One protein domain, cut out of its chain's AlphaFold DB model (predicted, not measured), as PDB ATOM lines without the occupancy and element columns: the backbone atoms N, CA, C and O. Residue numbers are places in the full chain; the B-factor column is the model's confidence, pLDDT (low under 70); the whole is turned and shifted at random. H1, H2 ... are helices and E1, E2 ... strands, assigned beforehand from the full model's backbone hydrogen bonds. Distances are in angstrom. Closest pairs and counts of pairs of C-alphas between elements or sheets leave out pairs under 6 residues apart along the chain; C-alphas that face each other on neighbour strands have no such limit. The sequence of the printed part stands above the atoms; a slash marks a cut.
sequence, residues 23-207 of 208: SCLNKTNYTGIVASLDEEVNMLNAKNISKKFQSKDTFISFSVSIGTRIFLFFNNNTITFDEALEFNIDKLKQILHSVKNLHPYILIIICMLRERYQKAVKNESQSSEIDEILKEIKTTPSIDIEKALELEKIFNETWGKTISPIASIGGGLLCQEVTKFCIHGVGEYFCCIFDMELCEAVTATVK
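What this domain is: This is residues 23 to 207 of the 208 residues of an uncharacterized protein of Cryptosporidium parvum (strain Iowa II) (UniProt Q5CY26). A twisted sheet of five strands is covered on one face by a cluster of helices gathered round H4, while the long helix H7 packs alone on the opposite face. This makes three layers, with helices on both faces of the sheet: H1, H2, H3, H4 and H6 on one, H7 on the other. The printed part has 185 residues, in the order E1 H1 E2 E3 H2 H3 H4 H5 H6 H7 E4 E5, seven named helices and five named strands; its class is mixed, helices and strands. The sheet runs E1 E2 E3 E4 E5 and is mixed, E1 and E2 parallel and the other neighbours antiparallel. The whole is compact, with a radius of gyration of the C-alphas of 15.8 A, and spans 49 by 33 by 32 A.

Where its parts are: Find C-alpha 32 at (150.452, 48.454, 158.204), where E1, residues 32 to 36, begins. H1 follows at residues 40 to 53, 20.8 A long, then E2 at 59 to 67, 25.4 A, and E3 at 69 to 75, 19.7 A. Next come H2, residues 81 to 86, and H3, residues 89 to 98. Look for C-alpha 104 at (131.652, 54.655, 177.211); from there H4 runs 26.5 A to residue 122. H5 is residues 130 to 134, H6 145 to 158, 19.9 A, and H7 166 to 184, 26.2 A. E4 is residues 189 to 195, and E5, residues 200 to 206, 20.4 A long, ends at C-alpha 206, (130.842, 53.316, 161.592).

How they stand to each other: Beside E1, N 35 and O 61 of E2 are 3.0 A apart; E1, H1 and E2 form a strand-helix-strand unit, two parallel neighbour strands with a helix between, its crossover right-handed. In the hairpin E2 and E3, look at N 62 and O 73, 2.8 A; between E3 and E4, at N 72 and O 192, 2.9 A; in the hairpin E4 and E5, at N 193 and O 202, 2.9 A. H1 runs along the strands at a height over the sheet of 9.4 A. The hub H4 touches H1, C-alphas 120 and 40 closest at 6.2 A; H2, 114 and 85 at 4.9 A; and H6, 108 and 152 at 6.2 A. H3 is on the sheet, C-alphas 98 and 206 of E5 closest at 5.6 A. H5 touches H6, C-alphas 131 and 145 closest at 6.1 A. H7 and H1 lie on opposite faces. Every O i to N i+4 pair is within hydrogen-bond range in H2 to H7, and 9 of 10 in H1.

The domain as a whole: The C-alphas farthest apart, Lys 27 and Glu 146, are 49.9 A apart. The printed part has no cut and no long link. Its mean pLDDT is 71.6; look for low values in residues 23 to 35 and 162 to 189, among others.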
ATOM      1  N   SER A  23     163.499  52.391 154.697       34.41
ATOM      2  CA  SER A  23     164.151  51.185 154.172       34.41
ATOM      3  C   SER A  23     163.510  49.874 154.656       34.41
ATOM      4  O   SER A  23     163.627  48.849 153.977       34.41
ATOM      5  N   CYS A  24     162.821  49.903 155.803       35.94
ATOM      6  CA  CYS A  24     162.083  48.766 156.348       35.94
ATOM      7  C   CYS A  24     160.738  48.575 155.638       35.94
ATOM      8  O   CYS A  24     160.389  47.436 155.336       35.94
ATOM      9  N   LEU A  25     160.046  49.668 155.287       39.12
ATOM     10  CA  LEU A  25     158.777  49.644 154.542       39.12
ATOM     11  C   LEU A  25     158.922  48.967 153.169       39.12
ATOM     12  O   LEU A  25     158.044  48.223 152.744       39.12
ATOM     13  N   ASN A  26     160.065  49.155 152.503       36.22
ATOM     14  CA  ASN A  26     160.333  48.583 151.177       36.22
ATOM     15  C   ASN A  26     160.647  47.071 151.176       36.22
ATOM     16  O   ASN A  26     160.825  46.494 150.105       36.22
ATOM     17  N   LYS A  27     160.775  46.421 152.344       34.94
ATOM     18  CA  LYS A  27     161.248  45.024 152.461       34.94
ATOM     19  C   LYS A  27     160.220  44.053 153.048       34.94
ATOM     20  O   LYS A  27     160.520  42.867 153.183       34.94
ATOM     21  N   THR A  28     159.030  44.525 153.399       35.31
ATOM     22  CA  THR A  28     157.991  43.734 154.071       35.31
ATOM     23  C   THR A  28     156.708  43.672 153.243       35.31
ATOM     24  O   THR A  28     156.170  44.704 152.869       35.31
ATOM     25  N   ASN A  29     156.165  42.467 153.025       35.78
ATOM     26  CA  ASN A  29     154.842  42.226 152.410       35.78
ATOM     27  C   ASN A  29     153.667  42.536 153.372       35.78
ATOM     28  O   ASN A  29     152.665  41.827 153.379       35.78
ATOM     29  N   TYR A  30     153.804  43.549 154.230       42.59
ATOM     30  CA  TYR A  30     152.810  43.944 155.232       42.59
ATOM     31  C   TYR A  30     152.506  45.438 155.063       42.59
ATOM     32  O   TYR A  30     153.420  46.257 155.075       42.59
ATOM     33  N   THR A  31     151.233  45.794 154.895       51.84
ATOM     34  CA  THR A  31     150.753  47.148 154.569       51.84
ATOM     35  C   THR A  31     150.212  47.881 155.805       51.84
ATOM     36  O   THR A  31     149.104  48.401 155.762       51.84
ATOM     37  N   GLY A  32     150.941  47.898 156.929       55.12
ATOM     38  CA  GLY A  32     150.452  48.454 158.204       55.12
ATOM     39  C   GLY A  32     151.438  49.388 158.920       55.12
ATOM     40  O   GLY A  32     152.618  49.058 159.004       55.12
ATOM     41  N   ILE A  33     150.971  50.513 159.475       61.41
ATOM     42  CA  ILE A  33     151.734  51.434 160.343       61.41
ATOM     43  C   ILE A  33     151.039  51.532 161.706       61.41
ATOM     44  O   ILE A  33     149.835  51.771 161.769       61.41
ATOM     45  N   VAL A  34     151.797  51.398 162.798       59.69
ATOM     46  CA  VAL A  34     151.306  51.652 164.163       59.69
ATOM     47  C   VAL A  34     152.102  52.796 164.777       59.69
ATOM     48  O   VAL A  34     153.329  52.744 164.773       59.69
ATOM     49  N   ALA A  35     151.421  53.816 165.295       64.06
ATOM     50  CA  ALA A  35     152.056  54.963 165.943       64.06
ATOM     51  C   ALA A  35     151.505  55.172 167.361       64.06
ATOM     52  O   ALA A  35     150.291  55.244 167.547       64.06
ATOM     53  N   SER A  36     152.392  55.274 168.355       71.00
ATOM     54  CA  SER A  36     152.006  55.592 169.738       71.00
ATOM     55  C   SER A  36     151.573  57.058 169.866       71.00
ATOM     56  O   SER A  36     152.112  57.918 169.177       71.00
ATOM     57  N   LEU A  37     150.609  57.337 170.748       71.06
ATOM     58  CA  LEU A  37     150.103  58.668 171.110       71.06
ATOM     59  C   LEU A  37     150.457  59.057 172.557       71.06
ATOM     60  O   LEU A  37     149.836  59.952 173.131       71.06
ATOM     61  N   ASP A  38     151.426  58.377 173.174       67.31
ATOM     62  CA  ASP A  38     151.699  58.521 174.609       67.31
ATOM     63  C   ASP A  38     152.296  59.904 174.979       67.31
ATOM     64  O   ASP A  38     152.202  60.327 176.132       67.31
ATOM     65  N   GLU A  39     152.809  60.661 173.999       64.69
ATOM     66  CA  GLU A  39     153.409  61.996 174.173       64.69
ATOM     67  C   GLU A  39     152.728  63.066 173.299       64.69
ATOM     68  O   GLU A  39     152.233  62.777 172.209       64.69
ATOM     69  N   GLU A  40     152.747  64.337 173.731       61.81
ATOM     70  CA  GLU A  40     152.111  65.440 172.982       61.81
ATOM     71  C   GLU A  40     152.713  65.625 171.571       61.81
ATOM     72  O   GLU A  40     151.981  65.829 170.601       61.81
ATOM     73  N   VAL A  41     154.037  65.466 171.436       59.72
ATOM     74  CA  VAL A  41     154.762  65.483 170.149       59.72
ATOM     75  C   VAL A  41     154.254  64.378 169.215       59.72
ATOM     76  O   VAL A  41     154.093  64.589 168.009       59.72
ATOM     77  N   ASN A  42     153.923  63.213 169.771       67.75
ATOM     78  CA  ASN A  42     153.463  62.071 168.994       67.75
ATOM     79  C   ASN A  42     152.070  62.295 168.390       67.75
ATOM     80  O   ASN A  42     151.814  61.826 167.282       67.75
ATOM     81  N   MET A  43     151.195  63.082 169.027       69.12
ATOM     82  CA  MET A  43     149.895  63.441 168.436       69.12
ATOM     83  C   MET A  43     150.035  64.323 167.186       69.12
ATOM     84  O   MET A  43     149.292  64.150 166.216       69.12
ATOM     85  N   LEU A  44     151.006  65.246 167.170       69.00
ATOM     86  CA  LEU A  44     151.307  66.066 165.988       69.00
ATOM     87  C   LEU A  44     151.843  65.204 164.837       69.00
ATOM     88  O   LEU A  44     151.430  65.364 163.685       69.00
ATOM     89  N   ASN A  45     152.713  64.243 165.150       71.94
ATOM     90  CA  ASN A  45     153.221  63.281 164.174       71.94
ATOM     91  C   ASN A  45     152.104  62.373 163.642       71.94
ATOM     92  O   ASN A  45     152.003  62.172 162.430       71.94
ATOM     93  N   ALA A  46     151.212  61.900 164.513       73.31
ATOM     94  CA  ALA A  46     150.063  61.078 164.146       73.31
ATOM     95  C   ALA A  46     149.142  61.765 163.128       73.31
ATOM     96  O   ALA A  46     148.747  61.143 162.143       73.31
ATOM     97  N   LYS A  47     148.886  63.070 163.277       75.88
ATOM     98  CA  LYS A  47     148.166  63.866 162.269       75.88
ATOM     99  C   LYS A  47     148.846  63.830 160.899       75.88
ATOM    100  O   LYS A  47     148.186  63.629 159.879       75.88
ATOM    101  N   ASN A  48     150.159  64.045 160.854       75.44
ATOM    102  CA  ASN A  48     150.899  64.063 159.590       75.44
ATOM    103  C   ASN A  48     150.884  62.685 158.915       75.44
ATOM    104  O   ASN A  48     150.724  62.588 157.697       75.44
ATOM    105  N   ILE A  49     150.983  61.619 159.712       74.00
ATOM    106  CA  ILE A  49     150.854  60.233 159.256       74.00
ATOM    107  C   ILE A  49     149.439  59.979 158.714       74.00
ATOM    108  O   ILE A  49     149.304  59.510 157.587       74.00
ATOM    109  N   SER A  50     148.394  60.355 159.459       76.19
ATOM    110  CA  SER A  50     146.980  60.237 159.058       76.19
ATOM    111  C   SER A  50     146.752  60.800 157.651       76.19
ATOM    112  O   SER A  50     146.311  60.083 156.749       76.19
ATOM    113  N   LYS A  51     147.194  62.044 157.415       76.88
ATOM    114  CA  LYS A  51     147.075  62.724 156.113       76.88
ATOM    115  C   LYS A  51     147.903  62.072 155.007       76.88
ATOM    116  O   LYS A  51     147.430  61.939 153.881       76.88
ATOM    117  N   LYS A  52     149.142  61.655 155.297       75.69
ATOM    118  CA  LYS A  52     150.065  61.072 154.296       75.69
ATOM    119  C   LYS A  52     149.555  59.746 153.714       75.69
ATOM    120  O   LYS A  52     149.970  59.368 152.612       75.69
ATOM    121  N   PHE A  53     148.707  59.030 154.447       70.56
ATOM    122  CA  PHE A  53     148.293  57.670 154.105       70.56
ATOM    123  C   PHE A  53     146.774  57.472 153.997       70.56
ATOM    124  O   PHE A  53     146.357  56.362 153.693       70.56
ATOM    125  N   GLN A  54     145.960  58.522 154.151       68.12
ATOM    126  CA  GLN A  54     144.497  58.469 153.995       68.12
ATOM    127  C   GLN A  54     144.037  57.860 152.659       68.12
ATOM    128  O   GLN A  54     143.025  57.185 152.617       68.12
ATOM    129  N   SER A  55     144.748  58.106 151.556       61.75
ATOM    130  CA  SER A  55     144.356  57.653 150.209       61.75
ATOM    131  C   SER A  55     145.114  56.417 149.718       61.75
ATOM    132  O   SER A  55     145.093  56.114 148.524       61.75
ATOM    133  N   LYS A  56     145.838  55.729 150.608       62.69
ATOM    134  CA  LYS A  56     146.683  54.580 150.262       62.69
ATOM    135  C   LYS A  56     146.061  53.294 150.791       62.69
ATOM    136  O   LYS A  56     145.466  53.303 151.861       62.69
ATOM    137  N   ASP A  57     146.323  52.173 150.120       58.75
ATOM    138  CA  ASP A  57     146.041  50.816 150.628       58.75
ATOM    139  C   ASP A  57     147.012  50.433 151.769       58.75
ATOM    140  O   ASP A  57     147.645  49.378 151.776       58.75
ATOM    141  N   THR A  58     147.217  51.348 152.717       63.25
ATOM    142  CA  THR A  58     148.073  51.196 153.890       63.25
ATOM    143  C   THR A  58     147.208  51.364 155.124       63.25
ATOM    144  O   THR A  58     146.663  52.433 155.380       63.25
ATOM    145  N   PHE A  59     147.103  50.298 155.902       64.12
ATOM    146  CA  PHE A  59     146.452  50.304 157.195       64.12
ATOM    147  C   PHE A  59     147.259  51.147 158.183       64.12
ATOM    148  O   PHE A  59     148.471  50.968 158.297       64.12
ATOM    149  N   ILE A  60     146.610  52.050 158.918       69.62
ATOM    150  CA  ILE A  60     147.265  52.789 160.000       69.62
ATOM    151  C   ILE A  60     146.427  52.710 161.259       69.62
ATOM    152  O   ILE A  60     145.231  52.990 161.229       69.62
ATOM    153  N   SER A  61     147.077  52.395 162.374       72.19
ATOM    154  CA  SER A  61     146.479  52.499 163.697       72.19
ATOM    155  C   SER A  61     147.299  53.402 164.607       72.19
ATOM    156  O   SER A  61     148.521  53.275 164.687       72.19
ATOM    157  N   PHE A  62     146.626  54.268 165.346       76.88
ATOM    158  CA  PHE A  62     147.218  55.058 166.413       76.88
ATOM    159  C   PHE A  62     146.882  54.420 167.753       76.88
ATOM    160  O   PHE A  62     145.722  54.096 168.001       76.88
ATOM    161  N   SER A  63     147.879  54.212 168.605       77.56
ATOM    162  CA  SER A  63     147.725  53.470 169.853       77.56
ATOM    163  C   SER A  63     148.053  54.322 171.067       77.56
ATOM    164  O   SER A  63     149.031  55.063 171.046       77.56
ATOM    165  N   VAL A  64     147.313  54.148 172.153       79.25
ATOM    166  CA  VAL A  64     147.683  54.683 173.470       79.25
ATOM    167  C   VAL A  64     147.511  53.612 174.535       79.25
ATOM    168  O   VAL A  64     146.550  52.835 174.506       79.25
ATOM    169  N   SER A  65     148.443  53.598 175.484       80.44
ATOM    170  CA  SER A  65     148.342  52.764 176.682       80.44
ATOM    171  C   SER A  65     147.664  53.524 177.821       80.44
ATOM    172  O   SER A  65     148.015  54.665 178.112       80.44
ATOM    173  N   ILE A  66     146.683  52.902 178.474       82.69
ATOM    174  CA  ILE A  66     145.901  53.498 179.564       82.69
ATOM    175  C   ILE A  66     145.809  52.478 180.702       82.69
ATOM    176  O   ILE A  66     144.860  51.695 180.808       82.69
ATOM    177  N   GLY A  67     146.847  52.430 181.535       82.81
ATOM    178  CA  GLY A  67     146.986  51.446 182.604       82.81
ATOM    179  C   GLY A  67     147.075  50.021 182.054       82.81
ATOM    180  O   GLY A  67     148.083  49.609 181.485       82.81
ATOM    181  N   THR A  68     146.028  49.233 182.273       78.50
ATOM    182  CA  THR A  68     145.888  47.858 181.765       78.50
ATOM    183  C   THR A  68     145.111  47.787 180.452       78.50
ATOM    184  O   THR A  68     144.794  46.696 179.984       78.50
ATOM    185  N   ARG A  69     144.803  48.930 179.833       80.75
ATOM    186  CA  ARG A  69     144.026  49.013 178.594       80.75
ATOM    187  C   ARG A  69     144.880  49.516 177.441       80.75
ATOM    188  O   ARG A  69     145.737  50.375 177.633       80.75
ATOM    189  N   ILE A  70     144.614  49.011 176.240       78.31
ATOM    190  CA  ILE A  70     145.207  49.514 174.994       78.31
ATOM    191  C   ILE A  70     144.073  50.008 174.103       78.31
ATOM    192  O   ILE A  70     143.197  49.226 173.728       78.31
ATOM    193  N   PHE A  71     144.091  51.294 173.761       82.19
ATOM    194  CA  PHE A  71     143.177  51.871 172.779       82.19
ATOM    195  C   PHE A  71     143.873  51.962 171.423       82.19
ATOM    196  O   PHE A  71     145.008  52.431 171.348       82.19
ATOM    197  N   LEU A  72     143.182  51.538 170.366       78.75
ATOM    198  CA  LEU A  72     143.610  51.689 168.978       78.75
ATOM    199  C   LEU A  72     142.568  52.503 168.211       78.75
ATOM    200  O   LEU A  72     141.405  52.111 168.132       78.75
ATOM    201  N   PHE A  73     142.995  53.606 167.608       79.38
ATOM    202  CA  PHE A  73     142.238  54.344 166.605       79.38
ATOM    203  C   PHE A  73     142.703  53.927 165.216       79.38
ATOM    204  O   PHE A  73     143.904  53.911 164.966       79.38
ATOM    205  N   PHE A  74     141.787  53.647 164.293       75.00
ATOM    206  CA  PHE A  74     142.146  53.242 162.936       75.00
ATOM    207  C   PHE A  74     141.946  54.393 161.964       75.00
ATOM    208  O   PHE A  74     140.848  54.927 161.840       75.00
ATOM    209  N   ASN A  75     143.008  54.758 161.248       72.38
ATOM    210  CA  ASN A  75     142.868  55.640 160.103       72.38
ATOM    211  C   ASN A  75     142.216  54.852 158.970       72.38
ATOM    212  O   ASN A  75     142.760  53.838 158.524       72.38
ATOM    213  N   ASN A  76     141.071  55.323 158.494       68.81
ATOM    214  CA  ASN A  76     140.396  54.734 157.350       68.81
ATOM    215  C   ASN A  76     139.869  55.834 156.416       68.81
ATOM    216  O   ASN A  76     139.974  57.026 156.704       68.81
ATOM    217  N   ASN A  77     139.309  55.429 155.278       65.31
ATOM    218  CA  ASN A  77     138.822  56.367 154.262       65.31
ATOM    219  C   ASN A  77     137.566  57.145 154.699       65.31
ATOM    220  O   ASN A  77     137.229  58.145 154.070       65.31
ATOM    221  N   THR A  78     136.859  56.665 155.723       69.06
ATOM    222  CA  THR A  78     135.573  57.197 156.192       69.06
ATOM    223  C   THR A  78     135.750  58.236 157.295       69.06
ATOM    224  O   THR A  78     135.021  59.224 157.317       69.06
ATOM    225  N   ILE A  79     136.682  58.007 158.222       72.06
ATOM    226  CA  ILE A  79     137.022  58.927 159.309       72.06
ATOM    227  C   ILE A  79     138.527  58.882 159.517       72.06
ATOM    228  O   ILE A  79     139.083  57.838 159.874       72.06
ATOM    229  N   THR A  80     139.182  60.027 159.351       75.94
ATOM    230  CA  THR A  80     140.601  60.139 159.681       75.94
ATOM    231  C   THR A  80     140.833  60.545 161.131       75.94
ATOM    232  O   THR A  80     139.955  61.069 161.825       75.94
ATOM    233  N   PHE A  81     142.052  60.308 161.613       74.25
ATOM    234  CA  PHE A  81     142.441  60.693 162.969       74.25
ATOM    235  C   PHE A  81     142.390  62.209 163.161       74.25
ATOM    236  O   PHE A  81     141.859  62.694 164.151       74.25
ATOM    237  N   ASP A  82     142.877  62.976 162.187       74.12
ATOM    238  CA  ASP A  82     142.820  64.434 162.234       74.12
ATOM    239  C   ASP A  82     141.387  64.964 162.157       74.12
ATOM    240  O   ASP A  82     141.051  65.906 162.870       74.12
ATOM    241  N   GLU A  83     140.522  64.320 161.378       73.00
ATOM    242  CA  GLU A  83     139.098  64.624 161.339       73.00
ATOM    243  C   GLU A  83     138.456  64.476 162.722       73.00
ATOM    244  O   GLU A  83     137.913  65.445 163.254       73.00
ATOM    245  N   ALA A  84     138.597  63.316 163.369       73.38
ATOM    246  CA  ALA A  84     138.021  63.071 164.694       73.38
ATOM    247  C   ALA A  84     138.494  64.081 165.764       73.38
ATOM    248  O   ALA A  84     137.742  64.393 166.697       73.38
ATOM    249  N   LEU A  85     139.706  64.631 165.617       76.50
ATOM    250  CA  LEU A  85     140.310  65.542 166.591       76.50
ATOM    251  C   LEU A  85     140.096  67.037 166.304       76.50
ATOM    252  O   LEU A  85     140.010  67.833 167.238       76.50
ATOM    253  N   GLU A  86     139.986  67.440 165.035       72.62
ATOM    254  CA  GLU A  86     139.883  68.850 164.627       72.62
ATOM    255  C   GLU A  86     138.448  69.380 164.557       72.62
ATOM    256  O   GLU A  86     138.243  70.597 164.522       72.62
ATOM    257  N   PHE A  87     137.444  68.502 164.519       66.31
ATOM    258  CA  PHE A  87     136.060  68.921 164.329       66.31
ATOM    259  C   PHE A  87     135.522  69.808 165.448       66.31
ATOM    260  O   PHE A  87     135.792  69.570 166.623       66.31
ATOM    261  N   ASN A  88     134.680  70.781 165.075       73.75
ATOM    262  CA  ASN A  88     133.733  71.372 166.016       73.75
ATOM    263  C   ASN A  88     132.888  70.243 166.634       73.75
ATOM    264  O   ASN A  88     132.566  69.267 165.948       73.75
ATOM    265  N   ILE A  89     132.539  70.382 167.909       81.25
ATOM    266  CA  ILE A  89     131.843  69.374 168.708       81.25
ATOM    267  C   ILE A  89     130.586  68.827 168.013       81.25
ATOM    268  O   ILE A  89     130.347  67.623 168.037       81.25
ATOM    269  N   ASP A  90     129.859  69.661 167.264       84.12
ATOM    270  CA  ASP A  90     128.685  69.251 166.480       84.12
ATOM    271  C   ASP A  90     128.993  68.156 165.449       84.12
ATOM    272  O   ASP A  90     128.225  67.211 165.268       84.12
ATOM    273  N   LYS A  91     130.135  68.253 164.764       80.88
ATOM    274  CA  LYS A  91     130.522  67.272 163.745       80.88
ATOM    275  C   LYS A  91     131.059  65.987 164.384       80.88
ATOM    276  O   LYS A  91     130.834  64.906 163.842       80.88
ATOM    277  N   LEU A  92     131.671  66.076 165.566       83.06
ATOM    278  CA  LEU A  92     131.962  64.887 166.368       83.06
ATOM    279  C   LEU A  92     130.667  64.182 166.793       83.06
ATOM    280  O   LEU A  92     130.559  62.974 166.602       83.06
ATOM    281  N   LYS A  93     129.670  64.913 167.307       87.19
ATOM    282  CA  LYS A  93     128.363  64.345 167.679       87.19
ATOM    283  C   LYS A  93     127.726  63.603 166.500       87.19
ATOM    284  O   LYS A  93     127.280  62.469 166.660       87.19
ATOM    285  N   GLN A  94     127.760  64.184 165.297       84.69
ATOM    286  CA  GLN A  94     127.278  63.525 164.071       84.69
ATOM    287  C   GLN A  94     127.987  62.194 163.789       84.69
ATOM    288  O   GLN A  94     127.334  61.210 163.443       84.69
ATOM    289  N   ILE A  95     129.310  62.146 163.958       80.00
ATOM    290  CA  ILE A  95     130.091  60.916 163.807       80.00
ATOM    291  C   ILE A  95     129.720  59.900 164.882       80.00
ATOM    292  O   ILE A  95     129.432  58.753 164.565       80.00
ATOM    293  N   LEU A  96     129.669  60.305 166.149       85.00
ATOM    294  CA  LEU A  96     129.351  59.396 167.248       85.00
ATOM    295  C   LEU A  96     127.930  58.820 167.132       85.00
ATOM    296  O   LEU A  96     127.712  57.670 167.504       85.00
ATOM    297  N   HIS A  97     126.983  59.555 166.540       85.12
ATOM    298  CA  HIS A  97     125.649  59.041 166.215       85.12
ATOM    299  C   HIS A  97     125.641  57.937 165.148       85.12
ATOM    300  O   HIS A  97     124.707  57.132 165.118       85.12
ATOM    301  N   SER A  98     126.641  57.887 164.264       79.81
ATOM    302  CA  SER A  98     126.754  56.833 163.249       79.81
ATOM    303  C   SER A  98     127.478  55.585 163.767       79.81
ATOM    304  O   SER A  98     127.429  54.537 163.116       79.81
ATOM    305  N   VAL A  99     128.098  55.657 164.951       79.81
ATOM    306  CA  VAL A  99     128.800  54.531 165.573       79.81
ATOM    307  C   VAL A  99     127.811  53.571 166.231       79.81
ATOM    308  O   VAL A  99     127.012  53.945 167.090       79.81
ATOM    309  N   LYS A 100     127.886  52.289 165.867       73.25
ATOM    310  CA  LYS A 100     127.122  51.231 166.547       73.25
ATOM    311  C   LYS A 100     127.836  50.795 167.823       73.25
ATOM    312  O   LYS A 100     129.053  50.635 167.820       73.25
ATOM    313  N   ASN A 101     127.062  50.521 168.875       74.06
ATOM    314  CA  ASN A 101     127.558  49.979 170.147       74.06
ATOM    315  C   ASN A 101     128.705  50.810 170.754       74.06
ATOM    316  O   ASN A 101     129.691  50.255 171.233       74.06
ATOM    317  N   LEU A 102     128.588  52.141 170.715       84.94
ATOM    318  CA  LEU A 102     129.609  53.041 171.245       84.94
ATOM    319  C   LEU A 102     129.811  52.804 172.747       84.94
ATOM    320  O   LEU A 102     128.971  53.171 173.570       84.94
ATOM    321  N   HIS A 103     130.932  52.192 173.107       89.44
ATOM    322  CA  HIS A 103     131.276  51.934 174.498       89.44
ATOM    323  C   HIS A 103     131.676  53.232 175.209       89.44
ATOM    324  O   HIS A 103     132.378  54.050 174.608       89.44
ATOM    325  N   PRO A 104     131.318  53.426 176.493       89.88
ATOM    326  CA  PRO A 104     131.652  54.655 177.211       89.88
ATOM    327  C   PRO A 104     133.152  54.947 177.243       89.88
ATOM    328  O   PRO A 104     133.550  56.089 177.052       89.88
ATOM    329  N   TYR A 105     134.001  53.926 177.386       90.00
ATOM    330  CA  TYR A 105     135.455  54.129 177.369       90.00
ATOM    331  C   TYR A 105     135.957  54.713 176.044       90.00
ATOM    332  O   TYR A 105     136.840  55.561 176.056       90.00
ATOM    333  N   ILE A 106     135.385  54.285 174.914       88.38
ATOM    334  CA  ILE A 106     135.768  54.792 173.593       88.38
ATOM    335  C   ILE A 106     135.435  56.281 173.495       88.38
ATOM    336  O   ILE A 106     136.286  57.068 173.093       88.38
ATOM    337  N   LEU A 107     134.223  56.665 173.903       90.50
ATOM    338  CA  LEU A 107     133.790  58.061 173.903       90.50
ATOM    339  C   LEU A 107     134.697  58.924 174.786       90.50
ATOM    340  O   LEU A 107     135.212  59.932 174.316       90.50
ATOM    341  N   ILE A 108     134.949  58.489 176.024       92.06
ATOM    342  CA  ILE A 108     135.794  59.214 176.984       92.06
ATOM    343  C   ILE A 108     137.209  59.409 176.419       92.06
ATOM    344  O   ILE A 108     137.727  60.522 176.426       92.06
ATOM    345  N   ILE A 109     137.820  58.357 175.867       89.62
ATOM    346  CA  ILE A 109     139.179  58.431 175.311       89.62
ATOM    347  C   ILE A 109     139.236  59.347 174.081       89.62
ATOM    348  O   ILE A 109     140.213  60.074 173.919       89.62
ATOM    349  N   ILE A 110     138.200  59.363 173.234       89.00
ATOM    350  CA  ILE A 110     138.118  60.300 172.103       89.00
ATOM    351  C   ILE A 110     138.058  61.750 172.598       89.00
ATOM    352  O   ILE A 110     138.786  62.588 172.065       89.00
ATOM    353  N   CYS A 111     137.251  62.051 173.621       88.88
ATOM    354  CA  CYS A 111     137.203  63.389 174.221       88.88
ATOM    355  C   CYS A 111     138.576  63.800 174.775       88.88
ATOM    356  O   CYS A 111     139.096  64.860 174.432       88.88
ATOM    357  N   MET A 112     139.232  62.909 175.520       88.50
ATOM    358  CA  MET A 112     140.574  63.163 176.053       88.50
ATOM    359  C   MET A 112     141.617  63.393 174.950       88.50
ATOM    360  O   MET A 112     142.470  64.274 175.067       88.50
ATOM    361  N   LEU A 113     141.573  62.607 173.868       85.88
ATOM    362  CA  LEU A 113     142.455  62.788 172.712       85.88
ATOM    363  C   LEU A 113     142.252  64.162 172.069       85.88
ATOM    364  O   LEU A 113     143.227  64.805 171.683       85.88
ATOM    365  N   ARG A 114     141.002  64.624 171.975       86.44
ATOM    366  CA  ARG A 114     140.660  65.943 171.432       86.44
ATOM    367  C   ARG A 114     141.205  67.066 172.288       86.44
ATOM    368  O   ARG A 114     141.874  67.940 171.752       86.44
ATOM    369  N   GLU A 115     140.987  67.020 173.595       84.94
ATOM    370  CA  GLU A 115     141.509  68.023 174.528       84.94
ATOM    371  C   GLU A 115     143.033  68.113 174.457       84.94
ATOM    372  O   GLU A 115     143.601  69.199 174.321       84.94
ATOM    373  N   ARG A 116     143.710  66.961 174.477       82.50
ATOM    374  CA  ARG A 116     145.169  66.889 174.357       82.50
ATOM    375  C   ARG A 116     145.645  67.442 173.018       82.50
ATOM    376  O   ARG A 116     146.599  68.218 172.982       82.50
ATOM    377  N   TYR A 117     144.970  67.096 171.926       80.94
ATOM    378  CA  TYR A 117     145.277  67.617 170.600       80.94
ATOM    379  C   TYR A 117     145.080  69.136 170.510       80.94
ATOM    380  O   TYR A 117     145.967  69.848 170.041       80.94
ATOM    381  N   GLN A 118     143.955  69.658 170.997       79.38
ATOM    382  CA  GLN A 118     143.677  71.094 171.029       79.38
ATOM    383  C   GLN A 118     144.710  71.843 171.874       79.38
ATOM    384  O   GLN A 118     145.224  72.870 171.432       79.38
ATOM    385  N   LYS A 119     145.091  71.297 173.031       80.00
ATOM    386  CA  LYS A 119     146.164  71.851 173.858       80.00
ATOM    387  C   LYS A 119     147.495  71.884 173.103       80.00
ATOM    388  O   LYS A 119     148.142  72.926 173.073       80.00
ATOM    389  N   ALA A 120     147.872  70.788 172.443       75.50
ATOM    390  CA  ALA A 120     149.132  70.687 171.704       75.50
ATOM    391  C   ALA A 120     149.190  71.597 170.460       75.50
ATOM    392  O   ALA A 120     150.256  72.099 170.113       75.50
ATOM    393  N   VAL A 121     148.063  71.812 169.770       74.81
ATOM    394  CA  VAL A 121     148.025  72.516 168.470       74.81
ATOM    395  C   VAL A 121     147.598  73.974 168.600       74.81
ATOM    396  O   VAL A 121     148.130  74.835 167.903       74.81
ATOM    397  N   LYS A 122     146.612  74.256 169.454       72.31
ATOM    398  CA  LYS A 122     145.995  75.583 169.596       72.31
ATOM    399  C   LYS A 122     146.456  76.323 170.850       72.31
ATOM    400  O   LYS A 122     146.162  77.504 170.978       72.31
ATOM    401  N   ASN A 123     147.185  75.656 171.754       70.19
ATOM    402  CA  ASN A 123     147.538  76.188 173.074       70.19
ATOM    403  C   ASN A 123     146.299  76.660 173.867       70.19
ATOM    404  O   ASN A 123     146.361  77.592 174.667       70.19
ATOM    405  N   GLU A 124     145.154  76.024 173.609       68.88
ATOM    406  CA  GLU A 124     143.885  76.275 174.283       68.88
ATOM    407  C   GLU A 124     143.666  75.184 175.334       68.88
ATOM    408  O   GLU A 124     143.709  73.994 175.024       68.88
ATOM    409  N   SER A 125     143.429  75.586 176.584       63.66
ATOM    410  CA  SER A 125     142.949  74.678 177.629       63.66
ATOM    411  C   SER A 125     141.428  74.760 177.655       63.66
ATOM    412  O   SER A 125     140.879  75.710 178.213       63.66
ATOM    413  N   GLN A 126     140.749  73.801 177.028       64.75
ATOM    414  CA  GLN A 126     139.288  73.714 177.063       64.75
ATOM    415  C   GLN A 126     138.816  72.836 178.231       64.75
ATOM    416  O   GLN A 126     139.556  71.986 178.725       64.75
ATOM    417  N   SER A 127     137.606  73.103 178.724       69.00
ATOM    418  CA  SER A 127     136.917  72.233 179.682       69.00
ATOM    419  C   SER A 127     136.509  70.926 179.011       69.00
ATOM    420  O   SER A 127     136.236  70.932 177.814       69.00
ATOM    421  N   SER A 128     136.399  69.852 179.796       76.50
ATOM    422  CA  SER A 128     136.013  68.539 179.280       76.50
ATOM    423  C   SER A 128     134.723  68.583 178.458       76.50
ATOM    424  O   SER A 128     133.697  69.088 178.923       76.50
ATOM    425  N   GLU A 129     134.773  68.043 177.236       84.88
ATOM    426  CA  GLU A 129     133.621  67.960 176.319       84.88
ATOM    427  C   GLU A 129     132.649  66.821 176.723       84.88
ATOM    428  O   GLU A 129     131.562  66.689 176.155       84.88
ATOM    429  N   ILE A 130     133.008  65.987 177.713       88.12
ATOM    430  CA  ILE A 130     132.277  64.760 178.083       88.12
ATOM    431  C   ILE A 130     130.836  65.037 178.526       88.12
ATOM    432  O   ILE A 130     129.926  64.351 178.059       88.12
ATOM    433  N   ASP A 131     130.609  66.022 179.403       86.62
ATOM    434  CA  ASP A 131     129.259  66.350 179.892       86.62
ATOM    435  C   ASP A 131     128.350  66.811 178.741       86.62
ATOM    436  O   ASP A 131     127.198  66.387 178.633       86.62
ATOM    437  N   GLU A 132     128.876  67.636 177.833       88.69
ATOM    438  CA  GLU A 132     128.119  68.091 176.667       88.69
ATOM    439  C   GLU A 132     127.771  66.928 175.732       88.69
ATOM    440  O   GLU A 132     126.630  66.804 175.285       88.69
ATOM    441  N   ILE A 133     128.730  66.041 175.460       88.88
ATOM    442  CA  ILE A 133     128.532  64.928 174.532       88.88
ATOM    443  C   ILE A 133     127.587  63.877 175.124       88.88
ATOM    444  O   ILE A 133     126.696  63.411 174.418       88.88
ATOM    445  N   LEU A 134     127.713  63.517 176.407       89.12
ATOM    446  CA  LEU A 134     126.866  62.493 177.039       89.12
ATOM    447  C   LEU A 134     125.399  62.916 177.209       89.12
ATOM    448  O   LEU A 134     124.530  62.052 177.346       89.12
ATOM    449  N   LYS A 135     125.090  64.217 177.148       87.75
ATOM    450  CA  LYS A 135     123.699  64.703 177.090       87.75
ATOM    451  C   LYS A 135     122.981  64.290 175.803       87.75
ATOM    452  O   LYS A 135     121.760  64.135 175.816       87.75
ATOM    453  N   GLU A 136     123.717  64.094 174.709       89.75
ATOM    454  CA  GLU A 136     123.155  63.834 173.376       89.75
ATOM    455  C   GLU A 136     123.496  62.433 172.839       89.75
ATOM    456  O   GLU A 136     122.673  61.790 172.181       89.75
ATOM    457  N   ILE A 137     124.690  61.926 173.151       89.38
ATOM    458  CA  ILE A 137     125.210  60.649 172.669       89.38
ATOM    459  C   ILE A 137     125.058  59.577 173.744       89.38
ATOM    460  O   ILE A 137     125.665  59.632 174.812       89.38
ATOM    461  N   LYS A 138     124.280  58.537 173.430       86.75
ATOM    462  CA  LYS A 138     124.115  57.375 174.308       86.75
ATOM    463  C   LYS A 138     125.206  56.343 174.062       86.75
ATOM    464  O   LYS A 138     125.450  55.949 172.923       86.75
ATOM    465  N   THR A 139     125.785  55.840 175.144       89.62
ATOM    466  CA  THR A 139     126.740  54.733 175.115       89.62
ATOM    467  C   THR A 139     126.044  53.397 175.370       89.62
ATOM    468  O   THR A 139     124.937  53.341 175.911       89.62
ATOM    469  N   THR A 140     126.685  52.296 174.986       84.75
ATOM    470  CA  THR A 140     126.254  50.932 175.318       84.75
ATOM    471  C   THR A 140     127.441  50.154 175.901       84.75
ATOM    472  O   THR A 140     128.399  49.910 175.168       84.75
ATOM    473  N   PRO A 141     127.414  49.772 177.195       88.38
ATOM    474  CA  PRO A 141     126.358  50.058 178.175       88.38
ATOM    475  C   PRO A 141     126.225  51.560 178.479       88.38
ATOM    476  O   PRO A 141     127.137  52.347 178.215       88.38
ATOM    477  N   SER A 142     125.072  51.967 179.014       89.50
ATOM    478  CA  SER A 142     124.844  53.353 179.433       89.50
ATOM    479  C   SER A 142     125.744  53.714 180.612       89.50
ATOM    480  O   SER A 142     125.875  52.918 181.543       89.50
ATOM    481  N   ILE A 143     126.294  54.923 180.595       92.94
ATOM    482  CA  ILE A 143     127.057  55.493 181.703       92.94
ATOM    483  C   ILE A 143     126.444  56.826 182.138       92.94
ATOM    484  O   ILE A 143     125.897  57.565 181.322       92.94
ATOM    485  N   ASP A 144     126.519  57.106 183.428       92.56
ATOM    486  CA  ASP A 144     126.198  58.384 184.045       92.56
ATOM    487  C   ASP A 144     127.371  59.371 183.947       92.56
ATOM    488  O   ASP A 144     128.537  58.982 183.882       92.56
ATOM    489  N   ILE A 145     127.055  60.668 183.933       91.25
ATOM    490  CA  ILE A 145     128.046  61.735 183.720       91.25
ATOM    491  C   ILE A 145     129.099  61.748 184.836       91.25
ATOM    492  O   ILE A 145     130.288  61.836 184.544       91.25
ATOM    493  N   GLU A 146     128.685  61.608 186.099       92.31
ATOM    494  CA  GLU A 146     129.598  61.613 187.251       92.31
ATOM    495  C   GLU A 146     130.646  60.500 187.127       92.31
ATOM    496  O   GLU A 146     131.848  60.763 187.170       92.31
ATOM    497  N   LYS A 147     130.205  59.272 186.841       94.12
ATOM    498  CA  LYS A 147     131.106  58.138 186.616       94.12
ATOM    499  C   LYS A 147     131.982  58.292 185.375       94.12
ATOM    500  O   LYS A 147     133.121  57.823 185.367       94.12
ATOM    501  N   ALA A 148     131.481  58.918 184.311       93.12
ATOM    502  CA  ALA A 148     132.283  59.182 183.120       93.12
ATOM    503  C   ALA A 148     133.445  60.145 183.416       93.12
ATOM    504  O   ALA A 148     134.564  59.886 182.977       93.12
ATOM    505  N   LEU A 149     133.203  61.192 184.210       92.06
ATOM    506  CA  LEU A 149     134.236  62.134 184.660       92.06
ATOM    507  C   LEU A 149     135.240  61.478 185.626       92.06
ATOM    508  O   LEU A 149     136.440  61.745 185.567       92.06
ATOM    509  N   GLU A 150     134.788  60.567 186.493       93.69
ATOM    510  CA  GLU A 150     135.697  59.765 187.325       93.69
ATOM    511  C   GLU A 150     136.627  58.886 186.477       93.69
ATOM    512  O   GLU A 150     137.836  58.831 186.721       93.69
ATOM    513  N   LEU A 151     136.084  58.219 185.454       92.75
ATOM    514  CA  LEU A 151     136.872  57.404 184.527       92.75
ATOM    515  C   LEU A 151     137.846  58.243 183.703       92.75
ATOM    516  O   LEU A 151     138.990  57.833 183.539       92.75
ATOM    517  N   GLU A 152     137.422  59.410 183.218       92.94
ATOM    518  CA  GLU A 152     138.295  60.365 182.529       92.94
ATOM    519  C   GLU A 152     139.512  60.716 183.389       92.94
ATOM    520  O   GLU A 152     140.650  60.668 182.914       92.94
ATOM    521  N   LYS A 153     139.296  61.008 184.676       92.19
ATOM    522  CA  LYS A 153     140.384  61.283 185.617       92.19
ATOM    523  C   LYS A 153     141.338  60.091 185.738       92.19
ATOM    524  O   LYS A 153     142.548  60.270 185.605       92.19
ATOM    525  N   ILE A 154     140.811  58.880 185.930       91.69
ATOM    526  CA  ILE A 154     141.618  57.650 186.032       91.69
ATOM    527  C   ILE A 154     142.421  57.410 184.747       91.69
ATOM    528  O   ILE A 154     143.612  57.086 184.797       91.69
ATOM    529  N   PHE A 155     141.798  57.578 183.582       90.62
ATOM    530  CA  PHE A 155     142.458  57.403 182.293       90.62
ATOM    531  C   PHE A 155     143.545  58.457 182.075       90.62
ATOM    532  O   PHE A 155     144.618  58.126 181.581       90.62
ATOM    533  N   ASN A 156     143.330  59.701 182.508       88.88
ATOM    534  CA  ASN A 156     144.359  60.739 182.461       88.88
ATOM    535  C   ASN A 156     145.549  60.419 183.375       88.88
ATOM    536  O   ASN A 156     146.696  60.606 182.971       88.88
ATOM    537  N   GLU A 157     145.300  59.903 184.579       89.69
ATOM    538  CA  GLU A 157     146.352  59.512 185.528       89.69
ATOM    539  C   GLU A 157     147.171  58.297 185.052       89.69
ATOM    540  O   GLU A 157     148.339  58.143 185.433       89.69
ATOM    541  N   THR A 158     146.576  57.445 184.213       87.50
ATOM    542  CA  THR A 158     147.175  56.201 183.697       87.50
ATOM    543  C   THR A 158     147.589  56.269 182.224       87.50
ATOM    544  O   THR A 158     148.089  55.283 181.685       87.50
ATOM    545  N   TRP A 159     147.452  57.434 181.589       86.00
ATOM    546  CA  TRP A 159     147.859  57.679 180.206       86.00
ATOM    547  C   TRP A 159     149.351  57.424 179.987       86.00
ATOM    548  O   TRP A 159     150.185  57.868 180.779       86.00
ATOM    549  N   GLY A 160     149.689  56.720 178.907       74.38
ATOM    550  CA  GLY A 160     151.057  56.330 178.563       74.38
ATOM    551  C   GLY A 160     151.692  55.350 179.552       74.38
ATOM    552  O   GLY A 160     152.855  54.983 179.397       74.38
ATOM    553  N   LYS A 161     150.957  54.912 180.584       78.19
ATOM    554  CA  LYS A 161     151.437  53.945 181.570       78.19
ATOM    555  C   LYS A 161     150.886  52.575 181.225       78.19
ATOM    556  O   LYS A 161     149.679  52.401 181.092       78.19
ATOM    557  N   THR A 162     151.780  51.599 181.188       68.06
ATOM    558  CA  THR A 162     151.445  50.193 180.979       68.06
ATOM    559  C   THR A 162     151.893  49.393 182.186       68.06
ATOM    560  O   THR A 162     153.064  49.439 182.554       68.06
ATOM    561  N   ILE A 163     150.976  48.656 182.817       59.38
ATOM    562  CA  ILE A 163     151.252  47.999 184.111       59.38
ATOM    563  C   ILE A 163     151.718  46.533 183.966       59.38
ATOM    564  O   ILE A 163     151.978  45.881 184.972       59.38
ATOM    565  N   SER A 164     151.835  45.960 182.754       52.78
ATOM    566  CA  SER A 164     152.041  44.504 182.615       52.78
ATOM    567  C   SER A 164     152.979  44.060 181.476       52.78
ATOM    568  O   SER A 164     152.814  44.525 180.350       52.78
ATOM    569  N   PRO A 165     153.868  43.063 181.694       42.94
ATOM    570  CA  PRO A 165     154.556  42.310 180.630       42.94
ATOM    571  C   PRO A 165     153.593  41.638 179.631       42.94
ATOM    572  O   PRO A 165     153.939  41.397 178.475       42.94
ATOM    573  N   ILE A 166     152.351  41.381 180.059       40.78
ATOM    574  CA  ILE A 166     151.260  40.879 179.216       40.78
ATOM    575  C   ILE A 166     150.854  41.938 178.180       40.78
ATOM    576  O   ILE A 166     150.343  41.573 177.136       40.78
ATOM    577  N   ALA A 167     151.141  43.228 178.371       46.91
ATOM    578  CA  ALA A 167     150.877  44.253 177.362       46.91
ATOM    579  C   ALA A 167     151.819  44.168 176.148       46.91
ATOM    580  O   ALA A 167     151.406  44.508 175.044       46.91
ATOM    581  N   SER A 168     153.042  43.642 176.298       45.03
ATOM    582  CA  SER A 168     153.908  43.340 175.146       45.03
ATOM    583  C   SER A 168     153.416  42.118 174.359       45.03
ATOM    584  O   SER A 168     153.483  42.104 173.133       45.03
ATOM    585  N   ILE A 169     152.880  41.102 175.046       40.94
ATOM    586  CA  ILE A 169     152.344  39.874 174.426       40.94
ATOM    587  C   ILE A 169     150.947  40.121 173.835       40.94
ATOM    588  O   ILE A 169     150.661  39.723 172.709       40.94
ATOM    589  N   GLY A 170     150.106  40.835 174.578       47.25
ATOM    590  CA  GLY A 170     148.787  41.317 174.200       47.25
ATOM    591  C   GLY A 170     148.881  42.306 173.056       47.25
ATOM    592  O   GLY A 170     148.255  42.068 172.041       47.25
ATOM    593  N   GLY A 171     149.737  43.327 173.126       50.47
ATOM    594  CA  GLY A 171     149.982  44.241 172.008       50.47
ATOM    595  C   GLY A 171     150.446  43.517 170.741       50.47
ATOM    596  O   GLY A 171     149.950  43.810 169.659       50.47
ATOM    597  N   GLY A 172     151.318  42.508 170.862       45.75
ATOM    598  CA  GLY A 172     151.769  41.689 169.731       45.75
ATOM    599  C   GLY A 172     150.679  40.797 169.117       45.75
ATOM    600  O   GLY A 172     150.538  40.761 167.896       45.75
ATOM    601  N   LEU A 173     149.887  40.101 169.943       45.25
ATOM    602  CA  LEU A 173     148.804  39.209 169.497       45.25
ATOM    603  C   LEU A 173     147.564  39.983 169.031       45.25
ATOM    604  O   LEU A 173     146.958  39.624 168.025       45.25
ATOM    605  N   LEU A 174     147.223  41.077 169.711       52.22
ATOM    606  CA  LEU A 174     146.133  41.982 169.354       52.22
ATOM    607  C   LEU A 174     146.441  42.706 168.061       52.22
ATOM    608  O   LEU A 174     145.578  42.758 167.203       52.22
ATOM    609  N   CYS A 175     147.668  43.183 167.854       50.91
ATOM    610  CA  CYS A 175     148.045  43.759 166.570       50.91
ATOM    611  C   CYS A 175     147.929  42.713 165.449       50.91
ATOM    612  O   CYS A 175     147.438  43.028 164.371       50.91
ATOM    613  N   GLN A 176     148.265  41.443 165.705       47.22
ATOM    614  CA  GLN A 176     148.134  40.374 164.709       47.22
ATOM    615  C   GLN A 176     146.670  40.017 164.386       47.22
ATOM    616  O   GLN A 176     146.332  39.853 163.213       47.22
ATOM    617  N   GLU A 177     145.800  39.924 165.392       49.28
ATOM    618  CA  GLU A 177     144.383  39.580 165.213       49.28
ATOM    619  C   GLU A 177     143.538  40.773 164.748       49.28
ATOM    620  O   GLU A 177     142.722  40.607 163.848       49.28
ATOM    621  N   VAL A 178     143.798  41.992 165.237       51.31
ATOM    622  CA  VAL A 178     143.237  43.247 164.698       51.31
ATOM    623  C   VAL A 178     143.633  43.409 163.241       51.31
ATOM    624  O   VAL A 178     142.783  43.702 162.412       51.31
ATOM    625  N   THR A 179     144.890  43.135 162.884       49.09
ATOM    626  CA  THR A 179     145.313  43.194 161.481       49.09
ATOM    627  C   THR A 179     144.587  42.149 160.627       49.09
ATOM    628  O   THR A 179     144.178  42.454 159.513       49.09
ATOM    629  N   LYS A 180     144.327  40.936 161.136       45.66
ATOM    630  CA  LYS A 180     143.496  39.949 160.419       45.66
ATOM    631  C   LYS A 180     142.037  40.399 160.286       45.66
ATOM    632  O   LYS A 180     141.481  40.262 159.197       45.66
ATOM    633  N   PHE A 181     141.447  40.960 161.340       45.03
ATOM    634  CA  PHE A 181     140.067  41.460 161.364       45.03
ATOM    635  C   PHE A 181     139.876  42.672 160.432       45.03
ATOM    636  O   PHE A 181     138.899  42.738 159.689       45.03
ATOM    637  N   CYS A 182     140.841  43.595 160.412       43.78
ATOM    638  CA  CYS A 182     140.821  44.812 159.601       43.78
ATOM    639  C   CYS A 182     141.223  44.582 158.132       43.78
ATOM    640  O   CYS A 182     140.738  45.304 157.269       43.78
ATOM    641  N   ILE A 183     142.067  43.587 157.817       45.34
ATOM    642  CA  ILE A 183     142.426  43.243 156.423       45.34
ATOM    643  C   ILE A 183     141.306  42.460 155.719       45.34
ATOM    644  O   ILE A 183     141.111  42.630 154.518       45.34
ATOM    645  N   HIS A 184     140.561  41.606 156.432       41.38
ATOM    646  CA  HIS A 184     139.495  40.794 155.818       41.38
ATOM    647  C   HIS A 184     138.120  41.480 155.834       41.38
ATOM    648  O   HIS A 184     137.224  41.057 155.105       41.38
ATOM    649  N   GLY A 185     137.952  42.543 156.625       40.19
ATOM    650  CA  GLY A 185     136.780  43.414 156.611       40.19
ATOM    651  C   GLY A 185     137.121  44.749 155.962       40.19
ATOM    652  O   GLY A 185     137.556  45.673 156.643       40.19
ATOM    653  N   VAL A 186     136.930  44.853 154.648       43.34
ATOM    654  CA  VAL A 186     137.066  46.108 153.897       43.34
ATOM    655  C   VAL A 186     136.108  47.160 154.491       43.34
ATOM    656  O   VAL A 186     134.932  47.174 154.152       43.34
ATOM    657  N   GLY A 187     136.605  48.042 155.370       46.12
ATOM    658  CA  GLY A 187     136.074  49.408 155.512       46.12
ATOM    659  C   GLY A 187     135.260  49.835 156.748       46.12
ATOM    660  O   GLY A 187     134.667  50.904 156.664       46.12
ATOM    661  N   GLU A 188     135.207  49.115 157.878       54.62
ATOM    662  CA  GLU A 188     134.163  49.423 158.895       54.62
ATOM    663  C   GLU A 188     134.622  49.801 160.320       54.62
ATOM    664  O   GLU A 188     133.779  50.169 161.140       54.62
ATOM    665  N   TYR A 189     135.914  49.758 160.660       59.28
ATOM    666  CA  TYR A 189     136.364  49.964 162.051       59.28
ATOM    667  C   TYR A 189     136.840  51.389 162.329       59.28
ATOM    668  O   TYR A 189     137.723  51.897 161.643       59.28
ATOM    669  N   PHE A 190     136.285  52.001 163.377       70.69
ATOM    670  CA  PHE A 190     136.670  53.327 163.868       70.69
ATOM    671  C   PHE A 190     137.768  53.231 164.926       70.69
ATOM    672  O   PHE A 190     138.846  53.800 164.775       70.69
ATOM    673  N   CYS A 191     137.528  52.450 165.978       76.19
ATOM    674  CA  CYS A 191     138.489  52.236 167.058       76.19
ATOM    675  C   CYS A 191     138.130  51.005 167.900       76.19
ATOM    676  O   CYS A 191     137.003  50.500 167.848       76.19
ATOM    677  N   CYS A 192     139.073  50.536 168.714       77.56
ATOM    678  CA  CYS A 192     138.845  49.472 169.686       77.56
ATOM    679  C   CYS A 192     139.619  49.687 170.989       77.56
ATOM    680  O   CYS A 192     140.651  50.355 171.016       77.56
ATOM    681  N   ILE A 193     139.127  49.072 172.063       80.62
ATOM    682  CA  ILE A 193     139.795  48.990 173.363       80.62
ATOM    683  C   ILE A 193     139.974  47.531 173.721       80.62
ATOM    684  O   ILE A 193     139.020  46.756 173.658       80.62
ATOM    685  N   PHE A 194     141.176  47.197 174.161       76.62
ATOM    686  CA  PHE A 194     141.473  45.921 174.784       76.62
ATOM    687  C   PHE A 194     141.685  46.118 176.271       76.62
ATOM    688  O   PHE A 194     142.560  46.886 176.672       76.62
ATOM    689  N   ASP A 195     140.873  45.435 177.070       75.38
ATOM    690  CA  ASP A 195     141.018  45.377 178.515       75.38
ATOM    691  C   ASP A 195     141.794  44.110 178.884       75.38
ATOM    692  O   ASP A 195     141.301  42.988 178.735       75.38
ATOM    693  N   MET A 196     143.039  44.289 179.328       71.81
ATOM    694  CA  MET A 196     143.931  43.173 179.643       71.81
ATOM    695  C   MET A 196     143.596  42.502 180.977       71.81
ATOM    696  O   MET A 196     144.023  41.372 181.193       71.81
ATOM    697  N   GLU A 197     142.871  43.175 181.874       72.19
ATOM    698  CA  GLU A 197     142.428  42.575 183.139       72.19
ATOM    699  C   GLU A 197     141.284  41.598 182.895       72.19
ATOM    700  O   GLU A 197     141.249  40.518 183.482       72.19
ATOM    701  N   LEU A 198     140.366  41.979 182.007       70.06
ATOM    702  CA  LEU A 198     139.184  41.186 181.682       70.06
ATOM    703  C   LEU A 198     139.412  40.225 180.508       70.06
ATOM    704  O   LEU A 198     138.606  39.323 180.297       70.06
ATOM    705  N   CYS A 199     140.512  40.386 179.766       64.81
ATOM    706  CA  CYS A 199     140.755  39.704 178.490       64.81
ATOM    707  C   CYS A 199     139.615  39.942 177.482       64.81
ATOM    708  O   CYS A 199     139.246  39.046 176.719       64.81
ATOM    709  N   GLU A 200     139.063  41.156 177.475       67.38
ATOM    710  CA  GLU A 200     137.927  41.543 176.640       67.38
ATOM    711  C   GLU A 200     138.316  42.616 175.620       67.38
ATOM    712  O   GLU A 200     139.206  43.440 175.839       67.38
ATOM    713  N   ALA A 201     137.618  42.604 174.486       70.88
ATOM    714  CA  ALA A 201     137.782  43.571 173.414       70.88
ATOM    715  C   ALA A 201     136.452  44.258 173.132       70.88
ATOM    716  O   ALA A 201     135.441  43.596 172.894       70.88
ATOM    717  N   VAL A 202     136.471  45.586 173.079       72.25
ATOM    718  CA  VAL A 202     135.313  46.378 172.677       72.25
ATOM    719  C   VAL A 202     135.644  47.150 171.412       72.25
ATOM    720  O   VAL A 202     136.660  47.838 171.342       72.25
ATOM    721  N   THR A 203     134.790  47.030 170.398       72.50
ATOM    722  CA  THR A 203     135.000  47.632 169.076       72.50
ATOM    723  C   THR A 203     133.886  48.618 168.749       72.50
ATOM    724  O   THR A 203     132.727  48.407 169.100       72.50
ATOM    725  N   ALA A 204     134.249  49.698 168.059       72.94
ATOM    726  CA  ALA A 204     133.325  50.661 167.483       72.94
ATOM    727  C   ALA A 204     133.450  50.634 165.956       72.94
ATOM    728  O   ALA A 204     134.549  50.737 165.404       72.94
ATOM    729  N   THR A 205     132.307  50.514 165.281       70.62
ATOM    730  CA  THR A 205     132.206  50.514 163.816       70.62
ATOM    731  C   THR A 205     131.296  51.638 163.346       70.62
ATOM    732  O   THR A 205     130.302  51.960 164.005       70.62
ATOM    733  N   VAL A 206     131.640  52.247 162.212       65.62
ATOM    734  CA  VAL A 206     130.842  53.316 161.592       65.62
ATOM    735  C   VAL A 206     129.800  52.671 160.697       65.62
ATOM    736  O   VAL A 206     130.118  51.794 159.897       65.62
ATOM    737  N   LYS A 207     128.541  53.084 160.832       59.44
ATOM    738  CA  LYS A 207     127.461  52.613 159.966       59.44
ATOM    739  C   LYS A 207     127.582  53.269 158.584       59.44
ATOM    740  O   LYS A 207     127.453  54.487 158.491       59.44
TER     741      LYS A 207